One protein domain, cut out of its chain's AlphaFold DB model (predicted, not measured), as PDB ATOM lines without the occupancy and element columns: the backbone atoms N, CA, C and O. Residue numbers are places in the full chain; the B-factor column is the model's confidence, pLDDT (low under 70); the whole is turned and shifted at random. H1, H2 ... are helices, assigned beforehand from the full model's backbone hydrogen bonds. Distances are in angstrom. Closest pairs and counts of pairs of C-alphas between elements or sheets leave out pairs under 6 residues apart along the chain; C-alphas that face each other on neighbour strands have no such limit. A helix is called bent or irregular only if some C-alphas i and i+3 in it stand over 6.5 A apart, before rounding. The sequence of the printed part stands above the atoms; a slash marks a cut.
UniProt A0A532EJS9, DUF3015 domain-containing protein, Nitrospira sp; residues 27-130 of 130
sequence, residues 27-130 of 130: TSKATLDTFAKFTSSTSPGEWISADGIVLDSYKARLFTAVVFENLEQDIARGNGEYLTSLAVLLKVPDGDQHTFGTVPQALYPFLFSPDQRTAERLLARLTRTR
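This is residues 27 to 130 of the 130 residues of the protein "DUF3015 domain-containing protein" of Nitrospira sp (UniProt A0A532EJS9). Four helices, H1, H2, H4 and H5, follow one another in a row along the longest axis, with H3 crossing at one end of H4 and H5 and H7 packed on H2. H1 makes one end of the row, and the long loop of residues 42 to 55 folds back from it to H2. The 104 printed residues have seven named helices, H1 to H7 in order, and no named strand: the class is all helix. The whole is compact, with a radius of gyration of the C-alphas of 13.9 A and spans of 37 by 31 by 23 A.

Find C-alpha 27 at (150.731, 153.783, 43.653); from there H1, residues 27 to 41, runs 20.9 A. Next come H2, residues 56 to 66, 15.5 A; H3, 68 to 77; H4, 81 to 89; and H5, 94 to 106, 20.0 A. H5 is irregular, with C-alphas 95 and 98 7.3 A apart. After H6, residues 108 to 111, H7, 119 to 128, ends at C-alpha 128, (170.258, 169.514, 56.899).

Start at H2, which with H4 is a hub. H1 touches H2 with residues 31 to 35 alone, a helical hairpin; the closest C-alphas, Thr 31 and Val 66, are 5.4 A apart. H2 touches H4 at a shallow tilt of 18 degrees, opposite ways, with C-alphas of Ala 60 and Leu 89 closest, 5.6 A. H2 touches H7 at a steep tilt of 41 degrees; C-alphas of Ala 65 and Ala 119 are closest, 5.0 A. H3 touches H5, about perpendicular at 87 degrees, C-alphas of Ile 75 and Gln 105 closest, 5.1 A. H6 and H7 only just touch, with 3 pairs of C-alphas within 8 A. H1 and H5 are apart. Every O i to N i+4 pair is within hydrogen-bond range in H1, H3, H4 and H7; H2 has 6 of 7, H5 6 of 9, and H6 is too short for one.

The farthest C-alphas, Asp 51 and Pro 109, are 40.3 A apart. The printed part has no cut; the link H1 to H2 is long. The pLDDT is under 70 at residues 27 to 54, 56 to 57, 114 to 116 and 128 to 130.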
ATOM      1  N   THR A  27     150.023 152.501  43.524       51.22
ATOM      2  CA  THR A  27     150.731 153.783  43.653       51.22
ATOM      3  C   THR A  27     149.774 154.967  43.758       51.22
ATOM      4  O   THR A  27     150.008 155.852  44.568       51.22
ATOM      5  N   SER A  28     148.628 154.960  43.068       51.19
ATOM      6  CA  SER A  28     147.682 156.081  43.136       51.19
ATOM      7  C   SER A  28     147.115 156.323  44.536       51.19
ATOM      8  O   SER A  28     146.928 157.475  44.911       51.19
ATOM      9  N   LYS A  29     146.862 155.278  45.341       51.78
ATOM     10  CA  LYS A  29     146.355 155.458  46.714       51.78
ATOM     11  C   LYS A  29     147.431 155.990  47.650       51.78
ATOM     12  O   LYS A  29     147.147 156.894  48.423       51.78
ATOM     13  N   ALA A  30     148.650 155.460  47.559       54.78
ATOM     14  CA  ALA A  30     149.769 155.933  48.366       54.78
ATOM     15  C   ALA A  30     150.151 157.374  47.993       54.78
ATOM     16  O   ALA A  30     150.310 158.215  48.874       54.78
ATOM     17  N   THR A  31     150.207 157.689  46.697       53.69
ATOM     18  CA  THR A  31     150.462 159.040  46.191       53.69
ATOM     19  C   THR A  31     149.357 160.014  46.598       53.69
ATOM     20  O   THR A  31     149.673 161.113  47.045       53.69
ATOM     21  N   LEU A  32     148.079 159.630  46.497       58.16
ATOM     22  CA  LEU A  32     146.960 160.508  46.847       58.16
ATOM     23  C   LEU A  32     146.798 160.682  48.365       58.16
ATOM     24  O   LEU A  32     146.516 161.793  48.792       58.16
ATOM     25  N   ASP A  33     147.020 159.644  49.182       56.88
ATOM     26  CA  ASP A  33     147.033 159.753  50.655       56.88
ATOM     27  C   ASP A  33     148.180 160.647  51.123       56.88
ATOM     28  O   ASP A  33     147.998 161.515  51.973       56.88
ATOM     29  N   THR A  34     149.348 160.487  50.503       61.34
ATOM     30  CA  THR A  34     150.514 161.319  50.779       61.34
ATOM     31  C   THR A  34     150.223 162.768  50.395       61.34
ATOM     32  O   THR A  34     150.343 163.654  51.235       61.34
ATOM     33  N   PHE A  35     149.744 163.017  49.173       61.38
ATOM     34  CA  PHE A  35     149.353 164.354  48.723       61.38
ATOM     35  C   PHE A  35     148.281 164.973  49.632       61.38
ATOM     36  O   PHE A  35     148.433 166.115  50.051       61.38
ATOM     37  N   ALA A  36     147.255 164.207  50.015       59.41
ATOM     38  CA  ALA A  36     146.195 164.652  50.912       59.41
ATOM     39  C   ALA A  36     146.721 164.989  52.314       59.41
ATOM     40  O   ALA A  36     146.339 166.016  52.873       59.41
ATOM     41  N   LYS A  37     147.621 164.179  52.886       61.00
ATOM     42  CA  LYS A  37     148.277 164.483  54.167       61.00
ATOM     43  C   LYS A  37     149.125 165.747  54.090       61.00
ATOM     44  O   LYS A  37     149.048 166.563  55.003       61.00
ATOM     45  N   PHE A  38     149.846 165.948  52.989       57.91
ATOM     46  CA  PHE A  38     150.627 167.162  52.748       57.91
ATOM     47  C   PHE A  38     149.752 168.417  52.623       57.91
ATOM     48  O   PHE A  38     150.037 169.424  53.269       57.91
ATOM     49  N   THR A  39     148.669 168.371  51.838       55.50
ATOM     50  CA  THR A  39     147.743 169.511  51.693       55.50
ATOM     51  C   THR A  39     146.904 169.759  52.942       55.50
ATOM     52  O   THR A  39     146.403 170.861  53.136       55.50
ATOM     53  N   SER A  40     146.715 168.736  53.779       57.22
ATOM     54  CA  SER A  40     145.988 168.869  55.047       57.22
ATOM     55  C   SER A  40     146.865 169.447  56.158       57.22
ATOM     56  O   SER A  40     146.340 170.092  57.061       57.22
ATOM     57  N   SER A  41     148.184 169.218  56.118       55.91
ATOM     58  CA  SER A  41     149.130 169.704  57.134       55.91
ATOM     59  C   SER A  41     149.720 171.080  56.823       55.91
ATOM     60  O   SER A  41     150.164 171.768  57.739       55.91
ATOM     61  N   THR A  42     149.711 171.495  55.555       54.97
ATOM     62  CA  THR A  42     150.283 172.766  55.093       54.97
ATOM     63  C   THR A  42     149.226 173.496  54.273       54.97
ATOM     64  O   THR A  42     148.690 172.925  53.324       54.97
ATOM     65  N   SER A  43     148.877 174.735  54.635       57.78
ATOM     66  CA  SER A  43     147.782 175.434  53.952       57.78
ATOM     67  C   SER A  43     148.125 175.658  52.477       57.78
ATOM     68  O   SER A  43     149.249 176.072  52.177       57.78
ATOM     69  N   PRO A  44     147.167 175.487  51.542       54.19
ATOM     70  CA  PRO A  44     147.419 175.679  50.122       54.19
ATOM     71  C   PRO A  44     147.956 177.059  49.726       54.19
ATOM     72  O   PRO A  44     148.369 177.210  48.593       54.19
ATOM     73  N   GLY A  45     147.971 178.065  50.603       55.31
ATOM     74  CA  GLY A  45     148.602 179.364  50.341       55.31
ATOM     75  C   GLY A  45     150.118 179.419  50.586       55.31
ATOM     76  O   GLY A  45     150.751 180.373  50.157       55.31
ATOM     77  N   GLU A  46     150.723 178.431  51.256       61.31
ATOM     78  CA  GLU A  46     152.151 178.478  51.641       61.31
ATOM     79  C   GLU A  46     153.109 177.925  50.575       61.31
ATOM     80  O   GLU A  46     154.299 178.228  50.576       61.31
ATOM     81  N   TRP A  47     152.598 177.095  49.672       59.62
ATOM     82  CA  TRP A  47     153.378 176.365  48.663       59.62
ATOM     83  C   TRP A  47     153.227 176.883  47.226       59.62
ATOM     84  O   TRP A  47     154.058 176.538  46.385       59.62
ATOM     85  N   ILE A  48     152.215 177.708  46.943       59.25
ATOM     86  CA  ILE A  48     152.015 178.385  45.655       59.25
ATOM     87  C   ILE A  48     152.319 179.867  45.831       59.25
ATOM     88  O   ILE A  48     151.775 180.526  46.713       59.25
ATOM     89  N   SER A  49     153.202 180.392  44.986       60.09
ATOM     90  CA  SER A  49     153.419 181.828  44.857       60.09
ATOM     91  C   SER A  49     152.119 182.528  44.452       60.09
ATOM     92  O   SER A  49     151.202 181.895  43.930       60.09
ATOM     93  N   ALA A  50     152.059 183.849  44.645       61.97
ATOM     94  CA  ALA A  50     150.909 184.672  44.257       61.97
ATOM     95  C   ALA A  50     150.491 184.485  42.781       61.97
ATOM     96  O   ALA A  50     149.322 184.648  42.449       61.97
ATOM     97  N   ASP A  51     151.428 184.053  41.930       61.97
ATOM     98  CA  ASP A  51     151.225 183.751  40.508       61.97
ATOM     99  C   ASP A  51     150.725 182.313  40.231       61.97
ATOM    100  O   ASP A  51     150.662 181.880  39.083       61.97
ATOM    101  N   GLY A  52     150.408 181.529  41.269       58.16
ATOM    102  CA  GLY A  52     149.929 180.145  41.157       58.16
ATOM    103  C   GLY A  52     151.019 179.098  40.888       58.16
ATOM    104  O   GLY A  52     150.708 177.942  40.604       58.16
ATOM    105  N   ILE A  53     152.297 179.474  40.978       66.38
ATOM    106  CA  ILE A  53     153.441 178.581  40.733       66.38
ATOM    107  C   ILE A  53     153.872 177.900  42.032       66.38
ATOM    108  O   ILE A  53     154.081 178.569  43.041       66.38
ATOM    109  N   VAL A  54     154.082 176.580  42.007       65.56
ATOM    110  CA  VAL A  54     154.643 175.848  43.156       65.56
ATOM    111  C   VAL A  54     156.076 176.315  43.427       65.56
ATOM    112  O   VAL A  54     156.930 176.273  42.539       65.56
ATOM    113  N   LEU A  55     156.358 176.718  44.664       71.88
ATOM    114  CA  LEU A  55     157.685 177.130  45.124       71.88
ATOM    115  C   LEU A  55     158.707 175.984  44.980       71.88
ATOM    116  O   LEU A  55     158.412 174.829  45.290       71.88
ATOM    117  N   ASP A  56     159.941 176.291  44.565       69.81
ATOM    118  CA  ASP A  56     161.012 175.294  44.348       69.81
ATOM    119  C   ASP A  56     161.270 174.397  45.576       69.81
ATOM    120  O   ASP A  56     161.472 173.189  45.446       69.81
ATOM    121  N   SER A  57     161.177 174.961  46.783       64.25
ATOM    122  CA  SER A  57     161.329 174.236  48.054       64.25
ATOM    123  C   SER A  57     160.198 173.236  48.339       64.25
ATOM    124  O   SER A  57     160.359 172.336  49.171       64.25
ATOM    125  N   TYR A  58     159.054 173.383  47.670       73.44
ATOM    126  CA  TYR A  58     157.925 172.459  47.729       73.44
ATOM    127  C   TYR A  58     157.952 171.445  46.584       73.44
ATOM    128  O   TYR A  58     157.542 170.307  46.803       73.44
ATOM    129  N   LYS A  59     158.522 171.787  45.419       80.00
ATOM    130  CA  LYS A  59     158.710 170.841  44.301       80.00
ATOM    131  C   LYS A  59     159.512 169.613  44.720       80.00
ATOM    132  O   LYS A  59     159.064 168.498  44.487       80.00
ATOM    133  N   ALA A  60     160.655 169.802  45.387       81.94
ATOM    134  CA  ALA A  60     161.479 168.682  45.856       81.94
ATOM    135  C   ALA A  60     160.727 167.800  46.868       81.94
ATOM    136  O   ALA A  60     160.854 166.579  46.854       81.94
ATOM    137  N   ARG A  61     159.899 168.418  47.714       76.25
ATOM    138  CA  ARG A  61     159.097 167.763  48.755       76.25
ATOM    139  C   ARG A  61     157.983 166.907  48.150       76.25
ATOM    140  O   ARG A  61     157.899 165.721  48.451       76.25
ATOM    141  N   LEU A  62     157.216 167.486  47.229       80.00
ATOM    142  CA  LEU A  62     156.200 166.803  46.426       80.00
ATOM    143  C   LEU A  62     156.793 165.668  45.598       80.00
ATOM    144  O   LEU A  62     156.272 164.560  45.616       80.00
ATOM    145  N   PHE A  63     157.896 165.931  44.900       85.06
ATOM    146  CA  PHE A  63     158.578 164.924  44.098       85.06
ATOM    147  C   PHE A  63     158.998 163.735  44.967       85.06
ATOM    148  O   PHE A  63     158.568 162.615  44.713       85.06
ATOM    149  N   THR A  64     159.736 163.992  46.054       85.06
ATOM    150  CA  THR A  64     160.191 162.965  47.012       85.06
ATOM    151  C   THR A  64     159.023 162.148  47.561       85.06
ATOM    152  O   THR A  64     159.141 160.938  47.707       85.06
ATOM    153  N   ALA A  65     157.894 162.795  47.848       80.69
ATOM    154  CA  ALA A  65     156.683 162.153  48.335       80.69
ATOM    155  C   ALA A  65     156.027 161.226  47.303       80.69
ATOM    156  O   ALA A  65     155.615 160.119  47.640       80.69
ATOM    157  N   VAL A  66     155.951 161.663  46.046       80.94
ATOM    158  CA  VAL A  66     155.334 160.901  44.953       80.94
ATOM    159  C   VAL A  66     156.187 159.695  44.567       80.94
ATOM    160  O   VAL A  66     155.643 158.621  44.326       80.94
ATOM    161  N   VAL A  67     157.509 159.859  44.512       84.31
ATOM    162  CA  VAL A  67     158.430 158.821  44.020       84.31
ATOM    163  C   VAL A  67     159.149 158.066  45.137       84.31
ATOM    164  O   VAL A  67     160.113 157.363  44.856       84.31
ATOM    165  N   PHE A  68     158.699 158.201  46.388       83.56
ATOM    166  CA  PHE A  68     159.425 157.771  47.590       83.56
ATOM    167  C   PHE A  68     159.970 156.337  47.521       83.56
ATOM    168  O   PHE A  68     161.140 156.115  47.817       83.56
ATOM    169  N   GLU A  69     159.156 155.375  47.078       84.25
ATOM    170  CA  GLU A  69     159.562 153.965  46.987       84.25
ATOM    171  C   GLU A  69     160.649 153.730  45.930       84.25
ATOM    172  O   GLU A  69     161.603 152.992  46.173       84.25
ATOM    173  N   ASN A  70     160.534 154.375  44.765       85.88
ATOM    174  CA  ASN A  70     161.546 154.276  43.711       85.88
ATOM    175  C   ASN A  70     162.826 155.018  44.109       85.88
ATOM    176  O   ASN A  70     163.932 154.535  43.891       85.88
ATOM    177  N   LEU A  71     162.671 156.173  44.758       88.00
ATOM    178  CA  LEU A  71     163.776 156.968  45.270       88.00
ATOM    179  C   LEU A  71     164.568 156.207  46.337       88.00
ATOM    180  O   LEU A  71     165.790 156.284  46.355       88.00
ATOM    181  N   GLU A  72     163.908 155.446  47.206       87.50
ATOM    182  CA  GLU A  72     164.589 154.583  48.170       87.50
ATOM    183  C   GLU A  72     165.453 153.516  47.487       87.50
ATOM    184  O   GLU A  72     166.593 153.295  47.898       87.50
ATOM    185  N   GLN A  73     164.941 152.874  46.433       89.19
ATOM    186  CA  GLN A  73     165.705 151.887  45.663       89.19
ATOM    187  C   GLN A  73     166.920 152.522  44.979       89.19
ATOM    188  O   GLN A  73     168.009 151.943  44.999       89.19
ATOM    189  N   ASP A  74     166.753 153.717  44.416       91.81
ATOM    190  CA  ASP A  74     167.842 154.473  43.800       91.81
ATOM    191  C   ASP A  74     168.884 154.907  44.845       91.81
ATOM    192  O   ASP A  74     170.087 154.794  44.609       91.81
ATOM    193  N   ILE A  75     168.452 155.320  46.044       89.81
ATOM    194  CA  ILE A  75     169.357 155.646  47.157       89.81
ATOM    195  C   ILE A  75     170.109 154.403  47.638       89.81
ATOM    196  O   ILE A  75     171.309 154.492  47.882       89.81
ATOM    197  N   ALA A  76     169.463 153.237  47.736       89.69
ATOM    198  CA  ALA A  76     170.139 151.990  48.107       89.69
ATOM    199  C   ALA A  76     171.271 151.635  47.124       89.69
ATOM    200  O   ALA A  76     172.330 151.141  47.518       89.69
ATOM    201  N   ARG A  77     171.054 151.918  45.834       90.69
ATOM    202  CA  ARG A  77     172.036 151.730  44.757       90.69
ATOM    203  C   ARG A  77     173.068 152.861  44.677       90.69
ATOM    204  O   ARG A  77     174.114 152.661  44.067       90.69
ATOM    205  N   GLY A  78     172.782 154.021  45.273       88.31
ATOM    206  CA  GLY A  78     173.572 155.253  45.155       88.31
ATOM    207  C   GLY A  78     173.457 155.945  43.794       88.31
ATOM    208  O   GLY A  78     174.196 156.888  43.515       88.31
ATOM    209  N   ASN A  79     172.553 155.480  42.929       88.06
ATOM    210  CA  ASN A  79     172.340 155.992  41.581       88.06
ATOM    211  C   ASN A  79     170.918 155.653  41.109       88.06
ATOM    212  O   ASN A  79     170.350 154.638  41.513       88.06
ATOM    213  N   GLY A  80     170.374 156.485  40.226       90.56
ATOM    214  CA  GLY A  80     169.131 156.225  39.512       90.56
ATOM    215  C   GLY A  80     168.447 157.510  39.059       90.56
ATOM    216  O   GLY A  80     168.858 158.620  39.419       90.56
ATOM    217  N   GLU A  81     167.419 157.371  38.228       90.44
ATOM    218  CA  GLU A  81     166.740 158.502  37.588       90.44
ATOM    219  C   GLU A  81     165.996 159.379  38.600       90.44
ATOM    220  O   GLU A  81     166.006 160.607  38.480       90.44
ATOM    221  N   TYR A  82     165.407 158.784  39.641       90.62
ATOM    222  CA  TYR A  82     164.676 159.530  40.665       90.62
ATOM    223  C   TYR A  82     165.632 160.269  41.599       90.62
ATOM    224  O   TYR A  82     165.377 161.419  41.960       90.62
ATOM    225  N   LEU A  83     166.766 159.651  41.942       88.56
ATOM    226  CA  LEU A  83     167.809 160.282  42.752       88.56
ATOM    227  C   LEU A  83     168.498 161.436  42.009       88.56
ATOM    228  O   LEU A  83     168.711 162.502  42.585       88.56
ATOM    229  N   THR A  84     168.768 161.253  40.716       89.56
ATOM    230  CA  THR A  84     169.322 162.295  39.835       89.56
ATOM    231  C   THR A  84     168.342 163.461  39.692       89.56
ATOM    232  O   THR A  84     168.705 164.620  39.876       89.56
ATOM    233  N   SER A  85     167.062 163.162  39.455       89.62
ATOM    234  CA  SER A  85     166.010 164.181  39.379       89.62
ATOM    235  C   SER A  85     165.884 164.962  40.690       89.62
ATOM    236  O   SER A  85     165.763 166.186  40.668       89.62
ATOM    237  N   LEU A  86     165.982 164.289  41.843       87.31
ATOM    238  CA  LEU A  86     165.990 164.957  43.143       87.31
ATOM    239  C   LEU A  86     167.199 165.893  43.303       87.31
ATOM    240  O   LEU A  86     167.031 167.006  43.800       87.31
ATOM    241  N   ALA A  87     168.391 165.483  42.860       85.38
ATOM    242  CA  ALA A  87     169.594 166.318  42.891       85.38
ATOM    243  C   ALA A  87     169.414 167.607  42.067       85.38
ATOM    244  O   ALA A  87     169.709 168.702  42.554       85.38
ATOM    245  N   VAL A  88     168.839 167.490  40.865       88.56
ATOM    246  CA  VAL A  88     168.509 168.630  39.993       88.56
ATOM    247  C   VAL A  88     167.480 169.549  40.655       88.56
ATOM    248  O   VAL A  88     167.676 170.763  40.702       88.56
ATOM    249  N   LEU A  89     166.413 168.989  41.237       85.31
ATOM    250  CA  LEU A  89     165.396 169.768  41.955       85.31
ATOM    251  C   LEU A  89     165.974 170.500  43.177       85.31
ATOM    252  O   LEU A  89     165.528 171.599  43.505       85.31
ATOM    253  N   LEU A  90     166.976 169.919  43.838       82.31
ATOM    254  CA  LEU A  90     167.703 170.541  44.945       82.31
ATOM    255  C   LEU A  90     168.800 171.511  44.486       82.31
ATOM    256  O   LEU A  90     169.444 172.133  45.335       82.31
ATOM    257  N   LYS A  91     168.995 171.680  43.171       85.56
ATOM    258  CA  LYS A  91     170.042 172.518  42.567       85.56
ATOM    259  C   LYS A  91     171.446 172.105  43.017       85.56
ATOM    260  O   LYS A  91     172.269 172.950  43.363       85.56
ATOM    261  N   VAL A  92     171.698 170.798  43.079       82.75
ATOM    262  CA  VAL A  92     173.047 170.254  43.279       82.75
ATOM    263  C   VAL A  92     173.873 170.539  42.015       82.75
ATOM    264  O   VAL A  92     173.384 170.257  40.922       82.75
ATOM    265  N   PRO A  93     175.091 171.098  42.131       82.88
ATOM    266  CA  PRO A  93     175.971 171.305  40.983       82.88
ATOM    267  C   PRO A  93     176.275 169.995  40.249       82.88
ATOM    268  O   PRO A  93     176.432 168.954  40.883       82.88
ATOM    269  N   ASP A  94     176.436 170.040  38.925       78.69
ATOM    270  CA  ASP A  94     176.670 168.835  38.110       78.69
ATOM    271  C   ASP A  94     177.918 168.045  38.537       78.69
ATOM    272  O   ASP A  94     177.909 166.815  38.525       78.69
ATOM    273  N   GLY A  95     178.964 168.741  38.999       82.25
ATOM    274  CA  GLY A  95     180.175 168.117  39.545       82.25
ATOM    275  C   GLY A  95     179.960 167.358  40.861       82.25
ATOM    276  O   GLY A  95     180.737 166.461  41.177       82.25
ATOM    277  N   ASP A  96     178.883 167.663  41.589       82.56
ATOM    278  CA  ASP A  96     178.593 167.115  42.916       82.56
ATOM    279  C   ASP A  96     177.467 166.075  42.901       82.56
ATOM    280  O   ASP A  96     177.195 165.454  43.929       82.56
ATOM    281  N   GLN A  97     176.817 165.830  41.756       79.12
ATOM    282  CA  GLN A  97     175.696 164.884  41.678       79.12
ATOM    283  C   GLN A  97     176.097 163.454  42.066       79.12
ATOM    284  O   GLN A  97     175.340 162.760  42.743       79.12
ATOM    285  N   HIS A  98     177.312 163.026  41.711       81.00
ATOM    286  CA  HIS A  98     177.826 161.718  42.121       81.00
ATOM    287  C   HIS A  98     178.007 161.634  43.647       81.00
ATOM    288  O   HIS A  98     177.597 160.660  44.275       81.00
ATOM    289  N   THR A  99     178.556 162.681  44.267       82.12
ATOM    290  CA  THR A  99     178.700 162.787  45.730       82.12
ATOM    291  C   THR A  99     177.340 162.840  46.425       82.12
ATOM    292  O   THR A  99     177.134 162.231  47.473       82.12
ATOM    293  N   PHE A 100     176.373 163.519  45.810       84.62
ATOM    294  CA  PHE A 100     175.002 163.563  46.293       84.62
ATOM    295  C   PHE A 100     174.319 162.192  46.260       84.62
ATOM    296  O   PHE A 100     173.440 161.960  47.079       84.62
ATOM    297  N   GLY A 101     174.711 161.273  45.374       84.81
ATOM    298  CA  GLY A 101     174.191 159.902  45.372       84.81
ATOM    299  C   GLY A 101     174.817 159.001  46.443       84.81
ATOM    300  O   GLY A 101     174.125 158.193  47.066       84.81
ATOM    301  N   THR A 102     176.111 159.175  46.716       85.00
ATOM    302  CA  THR A 102     176.864 158.323  47.654       85.00
ATOM    303  C   THR A 102     176.602 158.655  49.123       85.00
ATOM    304  O   THR A 102     176.557 157.749  49.956       85.00
ATOM    305  N   VAL A 103     176.379 159.928  49.463       84.56
ATOM    306  CA  VAL A 103     176.101 160.348  50.850       84.56
ATOM    307  C   VAL A 103     174.797 159.732  51.396       84.56
ATOM    308  O   VAL A 103     174.830 159.123  52.468       84.56
ATOM    309  N   PRO A 104     173.651 159.806  50.695       82.25
ATOM    310  CA  PRO A 104     172.408 159.174  51.125       82.25
ATOM    311  C   PRO A 104     172.508 157.649  51.141       82.25
ATOM    312  O   PRO A 104     171.965 157.024  52.046       82.25
ATOM    313  N   GLN A 105     173.234 157.049  50.191       87.56
ATOM    314  CA  GLN A 105     173.474 155.606  50.163       87.56
ATOM    315  C   GLN A 105     174.216 155.132  51.418       87.56
ATOM    316  O   GLN A 105     173.793 154.175  52.065       87.56
ATOM    317  N   ALA A 106     175.294 155.820  51.804       83.81
ATOM    318  CA  ALA A 106     176.054 155.496  53.012       83.81
ATOM    319  C   ALA A 106     175.200 155.622  54.287       83.81
ATOM    320  O   ALA A 106     175.410 154.907  55.267       83.81
ATOM    321  N   LEU A 107     174.209 156.517  54.263       82.12
ATOM    322  CA  LEU A 107     173.272 156.749  55.356       82.12
ATOM    323  C   LEU A 107     171.981 155.927  55.238       82.12
ATOM    324  O   LEU A 107     171.126 156.049  56.115       82.12
ATOM    325  N   TYR A 108     171.832 155.073  54.221       82.81
ATOM    326  CA  TYR A 108     170.611 154.309  53.944       82.81
ATOM    327  C   TYR A 108     169.970 153.656  55.187       82.81
ATOM    328  O   TYR A 108     168.793 153.922  55.437       82.81
ATOM    329  N   PRO A 109     170.693 152.886  56.032       80.25
ATOM    330  CA  PRO A 109     170.088 152.259  57.215       80.25
ATOM    331  C   PRO A 109     169.534 153.269  58.237       80.25
ATOM    332  O   PRO A 109     168.581 152.967  58.957       80.25
ATOM    333  N   PHE A 110     170.083 154.487  58.276       75.31
ATOM    334  CA  PHE A 110     169.599 155.581  59.121       75.31
ATOM    335  C   PHE A 110     168.464 156.381  58.471       75.31
ATOM    336  O   PHE A 110     167.626 156.936  59.182       75.31
ATOM    337  N   LEU A 111     168.434 156.459  57.138       73.88
ATOM    338  CA  LEU A 111     167.385 157.148  56.384       73.88
ATOM    339  C   LEU A 111     166.087 156.333  56.320       73.88
ATOM    340  O   LEU A 111     165.007 156.915  56.382       73.88
ATOM    341  N   PHE A 112     166.189 155.003  56.249       78.56
ATOM    342  CA  PHE A 112     165.057 154.095  56.028       78.56
ATOM    343  C   PHE A 112     164.865 153.086  57.168       78.56
ATOM    344  O   PHE A 112     164.524 151.924  56.950       78.56
ATOM    345  N   SER A 113     165.053 153.529  58.414       76.88
ATOM    346  CA  SER A 113     164.671 152.722  59.579       76.88
ATOM    347  C   SER A 113     163.153 152.447  59.588       76.88
ATOM    348  O   SER A 113     162.388 153.327  59.180       76.88
ATOM    349  N   PRO A 114     162.687 151.279  60.079       68.81
ATOM    350  CA  PRO A 114     161.278 150.864  60.006       68.81
ATOM    351  C   PRO A 114     160.286 151.900  60.555       68.81
ATOM    352  O   PRO A 114     159.258 152.153  59.936       68.81
ATOM    353  N   ASP A 115     160.633 152.566  61.658       64.75
ATOM    354  CA  ASP A 115     159.817 153.614  62.289       64.75
ATOM    355  C   ASP A 115     159.917 155.001  61.622       64.75
ATOM    356  O   ASP A 115     159.256 155.949  62.044       64.75
ATOM    357  N   GLN A 116     160.786 155.181  60.622       62.91
ATOM    358  CA  GLN A 116     161.154 156.502  60.083       62.91
ATOM    359  C   GLN A 116     161.073 156.601  58.555       62.91
ATOM    360  O   GLN A 116     161.542 157.585  57.980       62.91
ATOM    361  N   ARG A 117     160.459 155.611  57.903       71.75
ATOM    362  CA  ARG A 117     160.381 155.462  56.446       71.75
ATOM    363  C   ARG A 117     159.358 156.423  55.809       71.75
ATOM    364  O   ARG A 117     158.330 155.990  55.300       71.75
ATOM    365  N   THR A 118     159.619 157.734  55.850       75.31
ATOM    366  CA  THR A 118     158.752 158.768  55.244       75.31
ATOM    367  C   THR A 118     159.521 159.793  54.404       75.31
ATOM    368  O   THR A 118     160.672 160.136  54.692       75.31
ATOM    369  N   ALA A 119     158.859 160.338  53.376       72.81
ATOM    370  CA  ALA A 119     159.435 161.327  52.459       72.81
ATOM    371  C   ALA A 119     159.855 162.637  53.149       72.81
ATOM    372  O   ALA A 119     160.887 163.223  52.819       72.81
ATOM    373  N   GLU A 120     159.084 163.084  54.140       71.38
ATOM    374  CA  GLU A 120     159.359 164.300  54.911       71.38
ATOM    375  C   GLU A 120     160.672 164.192  55.685       71.38
ATOM    376  O   GLU A 120     161.508 165.099  55.646       71.38
ATOM    377  N   ARG A 121     160.880 163.056  56.363       74.94
ATOM    378  CA  ARG A 121     162.099 162.811  57.135       74.94
ATOM    379  C   ARG A 121     163.313 162.667  56.234       74.94
ATOM    380  O   ARG A 121     164.369 163.194  56.584       74.94
ATOM    381  N   LEU A 122     163.157 162.015  55.084       80.44
ATOM    382  CA  LEU A 122     164.211 161.918  54.081       80.44
ATOM    383  C   LEU A 122     164.662 163.316  53.632       80.44
ATOM    384  O   LEU A 122     165.843 163.645  53.752       80.44
ATOM    385  N   LEU A 123     163.733 164.181  53.211       79.00
ATOM    386  CA  LEU A 123     164.092 165.524  52.748       79.00
ATOM    387  C   LEU A 123     164.683 166.395  53.868       79.00
ATOM    388  O   LEU A 123     165.658 167.113  53.640       79.00
ATOM    389  N   ALA A 124     164.145 166.308  55.089       79.69
ATOM    390  CA  ALA A 124     164.673 167.038  56.242       79.69
ATOM    391  C   ALA A 124     166.120 166.636  56.578       79.69
ATOM    392  O   ALA A 124     166.903 167.462  57.042       79.69
ATOM    393  N   ARG A 125     166.503 165.377  56.331       76.12
ATOM    394  CA  ARG A 125     167.883 164.907  56.513       76.12
ATOM    395  C   ARG A 125     168.789 165.375  55.382       76.12
ATOM    396  O   ARG A 125     169.854 165.915  55.659       76.12
ATOM    397  N   LEU A 126     168.355 165.251  54.131       79.44
ATOM    398  CA  LEU A 126     169.158 165.655  52.971       79.44
ATOM    399  C   LEU A 126     169.452 167.160  52.950       79.44
ATOM    400  O   LEU A 126     170.566 167.567  52.644       79.44
ATOM    401  N   THR A 127     168.483 167.988  53.336       74.94
ATOM    402  CA  THR A 127     168.648 169.452  53.376       74.94
ATOM    403  C   THR A 127     169.444 169.949  54.586       74.94
ATOM    404  O   THR A 127     170.057 171.007  54.505       74.94
ATOM    405  N   ARG A 128     169.479 169.187  55.689       69.69
ATOM    406  CA  ARG A 128     170.258 169.514  56.899       69.69
ATOM    407  C   ARG A 128     171.742 169.160  56.793       69.69
ATOM    408  O   ARG A 128     172.536 169.706  57.548       69.69
ATOM    409  N   THR A 129     172.110 168.235  55.910       56.44
ATOM    410  CA  THR A 129     173.494 167.732  55.782       56.44
ATOM    411  C   THR A 129     174.324 168.546  54.775       56.44
ATOM    412  O   THR A 129     175.337 168.058  54.283       56.44
ATOM    413  N   ARG A 130     173.870 169.760  54.437       50.00
ATOM    414  CA  ARG A 130     174.513 170.671  53.484       50.00
ATOM    415  C   ARG A 130     175.416 171.680  54.178       50.00
ATOM    416  O   ARG A 130     175.058 172.099  55.301       50.00
TER     417      ARG A 130